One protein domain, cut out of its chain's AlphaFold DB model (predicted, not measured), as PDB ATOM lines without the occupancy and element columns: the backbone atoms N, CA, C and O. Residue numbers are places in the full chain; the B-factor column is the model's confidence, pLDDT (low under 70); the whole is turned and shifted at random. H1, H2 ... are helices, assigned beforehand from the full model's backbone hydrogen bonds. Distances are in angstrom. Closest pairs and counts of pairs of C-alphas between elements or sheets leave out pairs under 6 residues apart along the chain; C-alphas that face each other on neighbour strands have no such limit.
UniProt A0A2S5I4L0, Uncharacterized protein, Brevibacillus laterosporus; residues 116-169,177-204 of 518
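What this domain is: This is residues 116 to 169 and 177 to 204 of the 518 residues of an uncharacterized protein of Brevibacillus laterosporus (UniProt A0A2S5I4L0). H2 and H3 make an open arch, H5 spans its open side, and H1 runs beside H5, near both limbs of the arch. The short helices H4 and H6 lie at opposite ends of the long axis, and contacts between helices are few. The printed part has 82 residues with six named helices, H1 to H6 in chain order, and no named strand; the class is all helix. It is loose, with a radius of gyration of the C-alphas of 15.4 A, and spans 53 by 30 by 17 A.

How they stand to each other: H5, residues 180 to 193, touches H2, residues 133 to 144, through residues 191 to 193 of H5 and 133 to 137 of H2 alone. Their closest C-alphas, Arg 136 and Leu 192, are 6.4 A apart; they run opposite ways at 38 degrees, only just a steep tilt. H1, residues 116 to 125, is close to H5 but not clearly touching, the same way at a shallow tilt of 15 degrees; the closest C-alphas, Phe 119 and Arg 184, are 7.1 A apart. H3, residues 147 to 156, and H2 meet only through their link. H4, residues 159 to 165, and H6, residues 200 to 204, are both apart from H5. Every O i to N i+4 pair is within hydrogen-bond range in H1, H2, H3 and H6; H4 has 2 of 3 and H5 9 of 10.

Where its parts are: H1 begins at C-alpha 116 (-52.296, -10.076, 19.861) and is 14.5 A long. H2 measures 16.5 A, H3 14.6 A and H5 20.1 A. H6 ends at C-alpha 204 (-21.003, 12.514, 26.962).

The domain as a whole: The C-alphas farthest apart, Ser 169 and Glu 204, are 54.0 A apart. Residues 170 to 176 are not printed, leaving 18.9 A between C-alphas 169 and 177. Of the links printed whole, none is long. Mean pLDDT of the printed part is 74.4; 23 residues are under 70, among them 162 to 169 and 177 to 180.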
ATOM      1  N   ARG A 116     -53.461  -9.499  19.187       69.19
ATOM      2  CA  ARG A 116     -52.296 -10.076  19.861       69.19
ATOM      3  C   ARG A 116     -51.217 -10.478  18.861       69.19
ATOM      4  O   ARG A 116     -50.050 -10.336  19.212       69.19
ATOM      5  N   GLY A 117     -51.591 -10.930  17.661       70.69
ATOM      6  CA  GLY A 117     -50.664 -11.235  16.570       70.69
ATOM      7  C   GLY A 117     -49.905  -9.991  16.116       70.69
ATOM      8  O   GLY A 117     -48.678  -9.988  16.128       70.69
ATOM      9  N   VAL A 118     -50.635  -8.899  15.873       74.31
ATOM     10  CA  VAL A 118     -50.072  -7.596  15.478       74.31
ATOM     11  C   VAL A 118     -49.087  -7.073  16.523       74.31
ATOM     12  O   VAL A 118     -47.939  -6.768  16.217       74.31
ATOM     13  N   PHE A 119     -49.488  -7.028  17.798       78.12
ATOM     14  CA  PHE A 119     -48.575  -6.579  18.851       78.12
ATOM     15  C   PHE A 119     -47.376  -7.515  19.023       78.12
ATOM     16  O   PHE A 119     -46.293  -7.041  19.344       78.12
ATOM     17  N   LYS A 120     -47.534  -8.830  18.821       80.31
ATOM     18  CA  LYS A 120     -46.419  -9.787  18.891       80.31
ATOM     19  C   LYS A 120     -45.380  -9.511  17.801       80.31
ATOM     20  O   LYS A 120     -44.190  -9.574  18.095       80.31
ATOM     21  N   GLU A 121     -45.824  -9.174  16.593       79.38
ATOM     22  CA  GLU A 121     -44.953  -8.767  15.490       79.38
ATOM     23  C   GLU A 121     -44.226  -7.456  15.814       79.38
ATOM     24  O   GLU A 121     -42.999  -7.422  15.764       79.38
ATOM     25  N   ILE A 122     -44.941  -6.432  16.300       81.12
ATOM     26  CA  ILE A 122     -44.324  -5.164  16.735       81.12
ATOM     27  C   ILE A 122     -43.257  -5.425  17.799       81.12
ATOM     28  O   ILE A 122     -42.117  -5.001  17.644       81.12
ATOM     29  N   TYR A 123     -43.592  -6.165  18.861       83.06
ATOM     30  CA  TYR A 123     -42.645  -6.463  19.938       83.06
ATOM     31  C   TYR A 123     -41.425  -7.262  19.470       83.06
ATOM     32  O   TYR A 123     -40.373  -7.141  20.092       83.06
ATOM     33  N   SER A 124     -41.543  -8.055  18.401       82.50
ATOM     34  CA  SER A 124     -40.406  -8.782  17.827       82.50
ATOM     35  C   SER A 124     -39.428  -7.881  17.067       82.50
ATOM     36  O   SER A 124     -38.251  -8.218  16.971       82.50
ATOM     37  N   LEU A 125     -39.897  -6.730  16.575       82.00
ATOM     38  CA  LEU A 125     -39.098  -5.749  15.833       82.00
ATOM     39  C   LEU A 125     -38.485  -4.664  16.736       82.00
ATOM     40  O   LEU A 125     -37.638  -3.897  16.281       82.00
ATOM     41  N   LEU A 126     -38.894  -4.581  18.007       84.62
ATOM     42  CA  LEU A 126     -38.341  -3.623  18.965       84.62
ATOM     43  C   LEU A 126     -37.038  -4.132  19.584       84.62
ATOM     44  O   LEU A 126     -36.977  -5.237  20.118       84.62
ATOM     45  N   ASP A 127     -36.022  -3.269  19.623       83.56
ATOM     46  CA  ASP A 127     -34.770  -3.552  20.324       83.56
ATOM     47  C   ASP A 127     -34.697  -2.812  21.668       83.56
ATOM     48  O   ASP A 127     -34.542  -1.587  21.733       83.56
ATOM     49  N   PHE A 128     -34.798  -3.568  22.766       80.06
ATOM     50  CA  PHE A 128     -34.699  -3.066  24.143       80.06
ATOM     51  C   PHE A 128     -33.264  -2.722  24.571       80.06
ATOM     52  O   PHE A 128     -33.079  -2.065  25.600       80.06
ATOM     53  N   ASN A 129     -32.255  -3.126  23.795       80.75
ATOM     54  CA  ASN A 129     -30.856  -2.813  24.070       80.75
ATOM     55  C   ASN A 129     -30.451  -1.418  23.584       80.75
ATOM     56  O   ASN A 129     -29.419  -0.912  24.031       80.75
ATOM     57  N   LEU A 130     -31.271  -0.767  22.749       83.38
ATOM     58  CA  LEU A 130     -31.017   0.599  22.297       83.38
ATOM     59  C   LEU A 130     -30.913   1.554  23.496       83.38
ATOM     60  O   LEU A 130     -31.853   1.638  24.298       83.38
ATOM     61  N   PRO A 131     -29.787   2.268  23.663       77.88
ATOM     62  CA  PRO A 131     -29.555   3.087  24.845       77.88
ATOM     63  C   PRO A 131     -30.252   4.449  24.772       77.88
ATOM     64  O   PRO A 131     -30.575   4.992  25.831       77.88
ATOM     65  N   TYR A 132     -30.501   4.972  23.568       84.75
ATOM     66  CA  TYR A 132     -30.984   6.334  23.339       84.75
ATOM     67  C   TYR A 132     -32.492   6.403  23.079       84.75
ATOM     68  O   TYR A 132     -33.050   5.575  22.361       84.75
ATOM     69  N   ALA A 133     -33.156   7.417  23.640       83.38
ATOM     70  CA  ALA A 133     -34.586   7.654  23.451       83.38
ATOM     71  C   ALA A 133     -34.935   7.935  21.983       83.38
ATOM     72  O   ALA A 133     -35.905   7.378  21.472       83.38
ATOM     73  N   LYS A 134     -34.126   8.763  21.303       83.56
ATOM     74  CA  LYS A 134     -34.358   9.133  19.898       83.56
ATOM     75  C   LYS A 134     -34.350   7.925  18.970       83.56
ATOM     76  O   LYS A 134     -35.284   7.757  18.189       83.56
ATOM     77  N   ASP A 135     -33.375   7.041  19.128       83.75
ATOM     78  CA  ASP A 135     -33.256   5.842  18.295       83.75
ATOM     79  C   ASP A 135     -34.447   4.900  18.499       83.75
ATOM     80  O   ASP A 135     -34.994   4.371  17.536       83.75
ATOM     81  N   ARG A 136     -34.921   4.754  19.745       86.06
ATOM     82  CA  ARG A 136     -36.136   3.982  20.054       86.06
ATOM     83  C   ARG A 136     -37.383   4.588  19.422       86.06
ATOM     84  O   ARG A 136     -38.207   3.851  18.887       86.06
ATOM     85  N   THR A 137     -37.531   5.914  19.481       84.88
ATOM     86  CA  THR A 137     -38.664   6.598  18.842       84.88
ATOM     87  C   THR A 137     -38.621   6.446  17.327       84.88
ATOM     88  O   THR A 137     -39.643   6.142  16.729       84.88
ATOM     89  N   GLN A 138     -37.447   6.580  16.709       84.75
ATOM     90  CA  GLN A 138     -37.284   6.448  15.265       84.75
ATOM     91  C   GLN A 138     -37.534   5.010  14.796       84.75
ATOM     92  O   GLN A 138     -38.236   4.809  13.808       84.75
ATOM     93  N   LEU A 139     -37.043   4.016  15.543       84.88
ATOM     94  CA  LEU A 139     -37.324   2.606  15.281       84.88
ATOM     95  C   LEU A 139     -38.826   2.321  15.379       84.88
ATOM     96  O   LEU A 139     -39.391   1.744  14.456       84.88
ATOM     97  N   LEU A 140     -39.488   2.773  16.448       84.38
ATOM     98  CA  LEU A 140     -40.933   2.598  16.603       84.38
ATOM     99  C   LEU A 140     -41.726   3.309  15.493       84.38
ATOM    100  O   LEU A 140     -42.706   2.766  14.999       84.38
ATOM    101  N   HIS A 141     -41.310   4.505  15.074       81.50
ATOM    102  CA  HIS A 141     -41.939   5.193  13.947       81.50
ATOM    103  C   HIS A 141     -41.800   4.388  12.650       81.50
ATOM    104  O   HIS A 141     -42.806   4.135  11.996       81.50
ATOM    105  N   SER A 142     -40.600   3.890  12.334       81.56
ATOM    106  CA  SER A 142     -40.374   3.071  11.134       81.56
ATOM    107  C   SER A 142     -41.134   1.739  11.142       81.56
ATOM    108  O   SER A 142     -41.534   1.260  10.088       81.56
ATOM    109  N   THR A 143     -41.368   1.141  12.317       76.94
ATOM    110  CA  THR A 143     -42.124  -0.120  12.438       76.94
ATOM    111  C   THR A 143     -43.634   0.086  12.374       76.94
ATOM    112  O   THR A 143     -44.363  -0.843  12.032       76.94
ATOM    113  N   LEU A 144     -44.117   1.288  12.702       74.69
ATOM    114  CA  LEU A 144     -45.534   1.645  12.625       74.69
ATOM    115  C   LEU A 144     -45.931   2.242  11.267       74.69
ATOM    116  O   LEU A 144     -47.119   2.242  10.934       74.69
ATOM    117  N   GLU A 145     -44.986   2.734  10.466       70.44
ATOM    118  CA  GLU A 145     -45.260   3.249   9.121       70.44
ATOM    119  C   GLU A 145     -45.803   2.148   8.186       70.44
ATOM    120  O   GLU A 145     -45.252   1.055   8.081       70.44
ATOM    121  N   GLY A 146     -46.921   2.429   7.499       66.12
ATOM    122  CA  GLY A 146     -47.560   1.504   6.552       66.12
ATOM    123  C   GLY A 146     -48.929   0.971   7.001       66.12
ATOM    124  O   GLY A 146     -49.718   1.680   7.621       66.12
ATOM    125  N   SER A 147     -49.248  -0.278   6.655       58.50
ATOM    126  CA  SER A 147     -50.574  -0.891   6.864       58.50
ATOM    127  C   SER A 147     -50.960  -1.073   8.339       58.50
ATOM    128  O   SER A 147     -52.147  -1.060   8.671       58.50
ATOM    129  N   LEU A 148     -49.976  -1.200   9.233       63.69
ATOM    130  CA  LEU A 148     -50.186  -1.466  10.657       63.69
ATOM    131  C   LEU A 148     -50.718  -0.245  11.426       63.69
ATOM    132  O   LEU A 148     -51.607  -0.389  12.269       63.69
ATOM    133  N   SER A 149     -50.216   0.958  11.112       67.19
ATOM    134  CA  SER A 149     -50.746   2.211  11.672       67.19
ATOM    135  C   SER A 149     -52.200   2.426  11.272       67.19
ATOM    136  O   SER A 149     -53.033   2.700  12.134       67.19
ATOM    137  N   ASN A 150     -52.528   2.221   9.994       66.69
ATOM    138  CA  ASN A 150     -53.897   2.354   9.499       66.69
ATOM    139  C   ASN A 150     -54.843   1.382  10.207       66.69
ATOM    140  O   ASN A 150     -55.900   1.798  10.673       66.69
ATOM    141  N   TRP A 151     -54.429   0.125  10.385       73.31
ATOM    142  CA  TRP A 151     -55.218  -0.866  11.115       73.31
ATOM    143  C   TRP A 151     -55.441  -0.480  12.590       73.31
ATOM    144  O   TRP A 151     -56.561  -0.567  13.091       73.31
ATOM    145  N   MET A 152     -54.409   0.004  13.296       72.12
ATOM    146  CA  MET A 152     -54.553   0.451  14.692       72.12
ATOM    147  C   MET A 152     -55.479   1.662  14.822       72.12
ATOM    148  O   MET A 152     -56.307   1.712  15.734       72.12
ATOM    149  N   ILE A 153     -55.354   2.627  13.910       71.19
ATOM    150  CA  ILE A 153     -56.218   3.810  13.861       71.19
ATOM    151  C   ILE A 153     -57.663   3.391  13.578       71.19
ATOM    152  O   ILE A 153     -58.577   3.894  14.232       71.19
ATOM    153  N   GLU A 154     -57.885   2.445  12.666       69.81
ATOM    154  CA  GLU A 154     -59.208   1.880  12.377       69.81
ATOM    155  C   GLU A 154     -59.807   1.163  13.590       69.81
ATOM    156  O   GLU A 154     -60.974   1.389  13.914       69.81
ATOM    157  N   TYR A 155     -59.010   0.363  14.303       74.44
ATOM    158  CA  TYR A 155     -59.454  -0.345  15.501       74.44
ATOM    159  C   TYR A 155     -59.861   0.620  16.622       74.44
ATOM    160  O   TYR A 155     -60.970   0.514  17.147       74.44
ATOM    161  N   ILE A 156     -59.009   1.599  16.950       71.06
ATOM    162  CA  ILE A 156     -59.285   2.609  17.989       71.06
ATOM    163  C   ILE A 156     -60.479   3.491  17.595       71.06
ATOM    164  O   ILE A 156     -61.261   3.911  18.444       71.06
ATOM    165  N   SER A 157     -60.652   3.759  16.302       68.06
ATOM    166  CA  SER A 157     -61.775   4.557  15.801       68.06
ATOM    167  C   SER A 157     -63.071   3.756  15.654       68.06
ATOM    168  O   SER A 157     -64.107   4.336  15.328       68.06
ATOM    169  N   SER A 158     -63.043   2.440  15.871       68.38
ATOM    170  CA  SER A 158     -64.222   1.594  15.707       68.38
ATOM    171  C   SER A 158     -65.269   1.867  16.801       68.38
ATOM    172  O   SER A 158     -64.909   2.041  17.971       68.38
ATOM    173  N   PRO A 159     -66.579   1.849  16.476       59.69
ATOM    174  CA  PRO A 159     -67.640   1.997  17.476       59.69
ATOM    175  C   PRO A 159     -67.545   0.961  18.604       59.69
ATOM    176  O   PRO A 159     -67.761   1.291  19.759       59.69
ATOM    177  N   ALA A 160     -67.117  -0.266  18.287       62.06
ATOM    178  CA  ALA A 160     -66.945  -1.341  19.263       62.06
ATOM    179  C   ALA A 160     -65.825  -1.067  20.285       62.06
ATOM    180  O   ALA A 160     -65.917  -1.513  21.428       62.06
ATOM    181  N   PHE A 161     -64.760  -0.359  19.888       70.38
ATOM    182  CA  PHE A 161     -63.730   0.099  20.821       70.38
ATOM    183  C   PHE A 161     -64.268   1.232  21.701       70.38
ATOM    184  O   PHE A 161     -64.136   1.172  22.920       70.38
ATOM    185  N   TRP A 162     -64.950   2.219  21.111       65.44
ATOM    186  CA  TRP A 162     -65.552   3.324  21.863       65.44
ATOM    187  C   TRP A 162     -66.612   2.862  22.866       65.44
ATOM    188  O   TRP A 162     -66.567   3.295  24.012       65.44
ATOM    189  N   ASP A 163     -67.495   1.940  22.492       62.44
ATOM    190  CA  ASP A 163     -68.531   1.401  23.381       62.44
ATOM    191  C   ASP A 163     -67.937   0.644  24.585       62.44
ATOM    192  O   ASP A 163     -68.551   0.594  25.647       62.44
ATOM    193  N   LYS A 164     -66.721   0.088  24.460       66.00
ATOM    194  CA  LYS A 164     -65.989  -0.513  25.593       66.00
ATOM    195  C   LYS A 164     -65.338   0.523  26.510       66.00
ATOM    196  O   LYS A 164     -65.142   0.241  27.688       66.00
ATOM    197  N   GLN A 165     -64.947   1.677  25.971       66.62
ATOM    198  CA  GLN A 165     -64.202   2.708  26.706       66.62
ATOM    199  C   GLN A 165     -65.117   3.780  27.319       66.62
ATOM    200  O   GLN A 165     -64.801   4.345  28.366       66.62
ATOM    201  N   VAL A 166     -66.260   4.068  26.692       62.59
ATOM    202  CA  VAL A 166     -67.225   5.067  27.161       62.59
ATOM    203  C   VAL A 166     -68.129   4.441  28.214       62.59
ATOM    204  O   VAL A 166     -69.063   3.711  27.901       62.59
ATOM    205  N   LYS A 167     -67.867   4.773  29.479       58.66
ATOM    206  CA  LYS A 167     -68.740   4.400  30.596       58.66
ATOM    207  C   LYS A 167     -70.045   5.193  30.522       58.66
ATOM    208  O   LYS A 167     -70.025   6.421  30.429       58.66
ATOM    209  N   THR A 168     -71.177   4.507  30.586       61.56
ATOM    210  CA  THR A 168     -72.489   5.136  30.761       61.56
ATOM    211  C   THR A 168     -72.769   5.406  32.242       61.56
ATOM    212  O   THR A 168     -72.081   4.889  33.120       61.56
ATOM    213  N   SER A 169     -73.792   6.207  32.558       51.06
ATOM    214  CA  SER A 169     -74.168   6.535  33.946       51.06
ATOM    215  C   SER A 169     -74.587   5.323  34.795       51.06
ATOM    216  O   SER A 169     -74.720   5.454  36.008       51.06
ATOM    217  N   GLU A 177     -60.515  -4.805  34.713       50.28
ATOM    218  CA  GLU A 177     -59.304  -5.192  33.983       50.28
ATOM    219  C   GLU A 177     -59.040  -4.357  32.727       50.28
ATOM    220  O   GLU A 177     -59.553  -4.704  31.666       50.28
ATOM    221  N   VAL A 178     -58.212  -3.306  32.854       52.97
ATOM    222  CA  VAL A 178     -57.664  -2.510  31.735       52.97
ATOM    223  C   VAL A 178     -57.621  -3.358  30.469       52.97
ATOM    224  O   VAL A 178     -56.916  -4.378  30.450       52.97
ATOM    225  N   ASP A 179     -58.431  -2.959  29.482       61.91
ATOM    226  CA  ASP A 179     -58.621  -3.646  28.206       61.91
ATOM    227  C   ASP A 179     -57.282  -4.243  27.737       61.91
ATOM    228  O   ASP A 179     -56.243  -3.574  27.758       61.91
ATOM    229  N   SER A 180     -57.264  -5.523  27.352       69.12
ATOM    230  CA  SER A 180     -56.027  -6.207  26.952       69.12
ATOM    231  C   SER A 180     -55.308  -5.496  25.800       69.12
ATOM    232  O   SER A 180     -54.115  -5.746  25.610       69.12
ATOM    233  N   PHE A 181     -55.998  -4.644  25.042       74.31
ATOM    234  CA  PHE A 181     -55.393  -3.738  24.075       74.31
ATOM    235  C   PHE A 181     -54.605  -2.596  24.752       74.31
ATOM    236  O   PHE A 181     -53.429  -2.398  24.448       74.31
ATOM    237  N   LEU A 182     -55.195  -1.914  25.741       74.88
ATOM    238  CA  LEU A 182     -54.555  -0.829  26.500       74.88
ATOM    239  C   LEU A 182     -53.299  -1.301  27.246       74.88
ATOM    240  O   LEU A 182     -52.275  -0.628  27.193       74.88
ATOM    241  N   LYS A 183     -53.315  -2.502  27.843       75.38
ATOM    242  CA  LYS A 183     -52.109  -3.097  28.465       75.38
ATOM    243  C   LYS A 183     -50.958  -3.297  27.475       75.38
ATOM    244  O   LYS A 183     -49.788  -3.244  27.847       75.38
ATOM    245  N   ARG A 184     -51.265  -3.567  26.203       79.06
ATOM    246  CA  ARG A 184     -50.246  -3.739  25.157       79.06
ATOM    247  C   ARG A 184     -49.734  -2.398  24.643       79.06
ATOM    248  O   ARG A 184     -48.555  -2.321  24.319       79.06
ATOM    249  N   LEU A 185     -50.564  -1.355  24.630       80.50
ATOM    250  CA  LEU A 185     -50.106   0.020  24.402       80.50
ATOM    251  C   LEU A 185     -49.210   0.518  25.538       80.50
ATOM    252  O   LEU A 185     -48.186   1.143  25.278       80.50
ATOM    253  N   GLU A 186     -49.535   0.180  26.786       80.19
ATOM    254  CA  GLU A 186     -48.704   0.501  27.949       80.19
ATOM    255  C   GLU A 186     -47.290  -0.089  27.814       80.19
ATOM    256  O   GLU A 186     -46.303   0.573  28.125       80.19
ATOM    257  N   GLY A 187     -47.157  -1.303  27.272       81.12
ATOM    258  CA  GLY A 187     -45.843  -1.889  26.997       81.12
ATOM    259  C   GLY A 187     -45.031  -1.133  25.930       81.12
ATOM    260  O   GLY A 187     -43.820  -0.984  26.097       81.12
ATOM    261  N   LEU A 188     -45.674  -0.577  24.893       83.12
ATOM    262  CA  LEU A 188     -45.011   0.304  23.918       83.12
ATOM    263  C   LEU A 188     -44.622   1.648  24.549       83.12
ATOM    264  O   LEU A 188     -43.525   2.151  24.316       83.12
ATOM    265  N   ALA A 189     -45.479   2.208  25.405       82.81
ATOM    266  CA  ALA A 189     -45.162   3.420  26.153       82.81
ATOM    267  C   ALA A 189     -43.953   3.206  27.081       82.81
ATOM    268  O   ALA A 189     -43.032   4.022  27.105       82.81
ATOM    269  N   ASN A 190     -43.893   2.068  27.778       82.06
ATOM    270  CA  ASN A 190     -42.765   1.699  28.634       82.06
ATOM    271  C   ASN A 190     -41.450   1.562  27.849       82.06
ATOM    272  O   ASN A 190     -40.392   1.942  28.356       82.06
ATOM    273  N   TYR A 191     -41.499   1.070  26.608       84.00
ATOM    274  CA  TYR A 191     -40.328   1.014  25.729       84.00
ATOM    275  C   TYR A 191     -39.737   2.409  25.457       84.00
ATOM    276  O   TYR A 191     -38.517   2.592  25.544       84.00
ATOM    277  N   LEU A 192     -40.598   3.401  25.208       83.00
ATOM    278  CA  LEU A 192     -40.205   4.789  24.947       83.00
ATOM    279  C   LEU A 192     -39.765   5.543  26.211       83.00
ATOM    280  O   LEU A 192     -38.867   6.378  26.143       83.00
ATOM    281  N   LEU A 193     -40.386   5.260  27.360       82.12
ATOM    282  CA  LEU A 193     -40.157   5.983  28.620       82.12
ATOM    283  C   LEU A 193     -38.927   5.506  29.403       82.12
ATOM    284  O   LEU A 193     -38.445   6.226  30.281       82.12
ATOM    285  N   HIS A 194     -38.404   4.314  29.104       79.50
ATOM    286  CA  HIS A 194     -37.272   3.727  29.830       79.50
ATOM    287  C   HIS A 194     -35.980   3.518  29.004       79.50
ATOM    288  O   HIS A 194     -35.413   2.417  29.042       79.50
ATOM    289  N   PRO A 195     -35.468   4.521  28.260       81.12
ATOM    290  CA  PRO A 195     -34.127   4.487  27.677       81.12
ATOM    291  C   PRO A 195     -33.048   4.800  28.726       81.12
ATOM    292  O   PRO A 195     -33.326   5.366  29.787       81.12
ATOM    293  N   ARG A 196     -31.792   4.419  28.448       74.38
ATOM    294  CA  ARG A 196     -30.656   4.701  29.349       74.38
ATOM    295  C   ARG A 196     -30.259   6.175  29.307       74.38
ATOM    296  O   ARG A 196     -29.928   6.746  30.345       74.38
ATOM    297  N   PHE A 197     -30.315   6.769  28.122       78.44
ATOM    298  CA  PHE A 197     -30.015   8.170  27.859       78.44
ATOM    299  C   PHE A 197     -31.038   8.729  26.866       78.44
ATOM    300  O   PHE A 197     -31.629   7.986  26.087       78.44
ATOM    301  N   ASN A 198     -31.251  10.038  26.872       71.75
ATOM    302  CA  ASN A 198     -32.080  10.690  25.865       71.75
ATOM    303  C   ASN A 198     -31.334  10.726  24.525       71.75
ATOM    304  O   ASN A 198     -31.882  10.256  23.535       71.75
ATOM    305  N   ASP A 199     -30.070  11.175  24.547       75.81
ATOM    306  CA  ASP A 199     -29.200  11.388  23.382       75.81
ATOM    307  C   ASP A 199     -27.726  11.078  23.696       75.81
ATOM    308  O   ASP A 199     -27.308  11.116  24.860       75.81
ATOM    309  N   SER A 200     -26.913  10.889  22.650       74.44
ATOM    310  CA  SER A 200     -25.448  10.737  22.737       74.44
ATOM    311  C   SER A 200     -24.761  11.916  23.439       74.44
ATOM    312  O   SER A 200     -23.823  11.734  24.216       74.44
ATOM    313  N   THR A 201     -25.286  13.130  23.266       74.12
ATOM    314  CA  THR A 201     -24.792  14.347  23.931       74.12
ATOM    315  C   THR A 201     -24.994  14.303  25.448       74.12
ATOM    316  O   THR A 201     -24.119  14.727  26.208       74.12
ATOM    317  N   GLN A 202     -26.119  13.750  25.917       71.25
ATOM    318  CA  GLN A 202     -26.391  13.577  27.345       71.25
ATOM    319  C   GLN A 202     -25.449  12.541  27.964       71.25
ATOM    320  O   GLN A 202     -24.985  12.724  29.092       71.25
ATOM    321  N   GLU A 203     -25.142  11.473  27.230       76.81
ATOM    322  CA  GLU A 203     -24.190  10.456  27.668       76.81
ATOM    323  C   GLU A 203     -22.772  11.036  27.825       76.81
ATOM    324  O   GLU A 203     -22.122  10.819  28.853       76.81
ATOM    325  N   GLU A 204     -22.306  11.843  26.869       71.81
ATOM    326  CA  GLU A 204     -21.003  12.514  26.962       71.81
ATOM    327  C   GLU A 204     -20.927  13.540  28.102       71.81
ATOM    328  O   GLU A 204     -19.915  13.620  28.806       71.81
TER     329      GLU A 204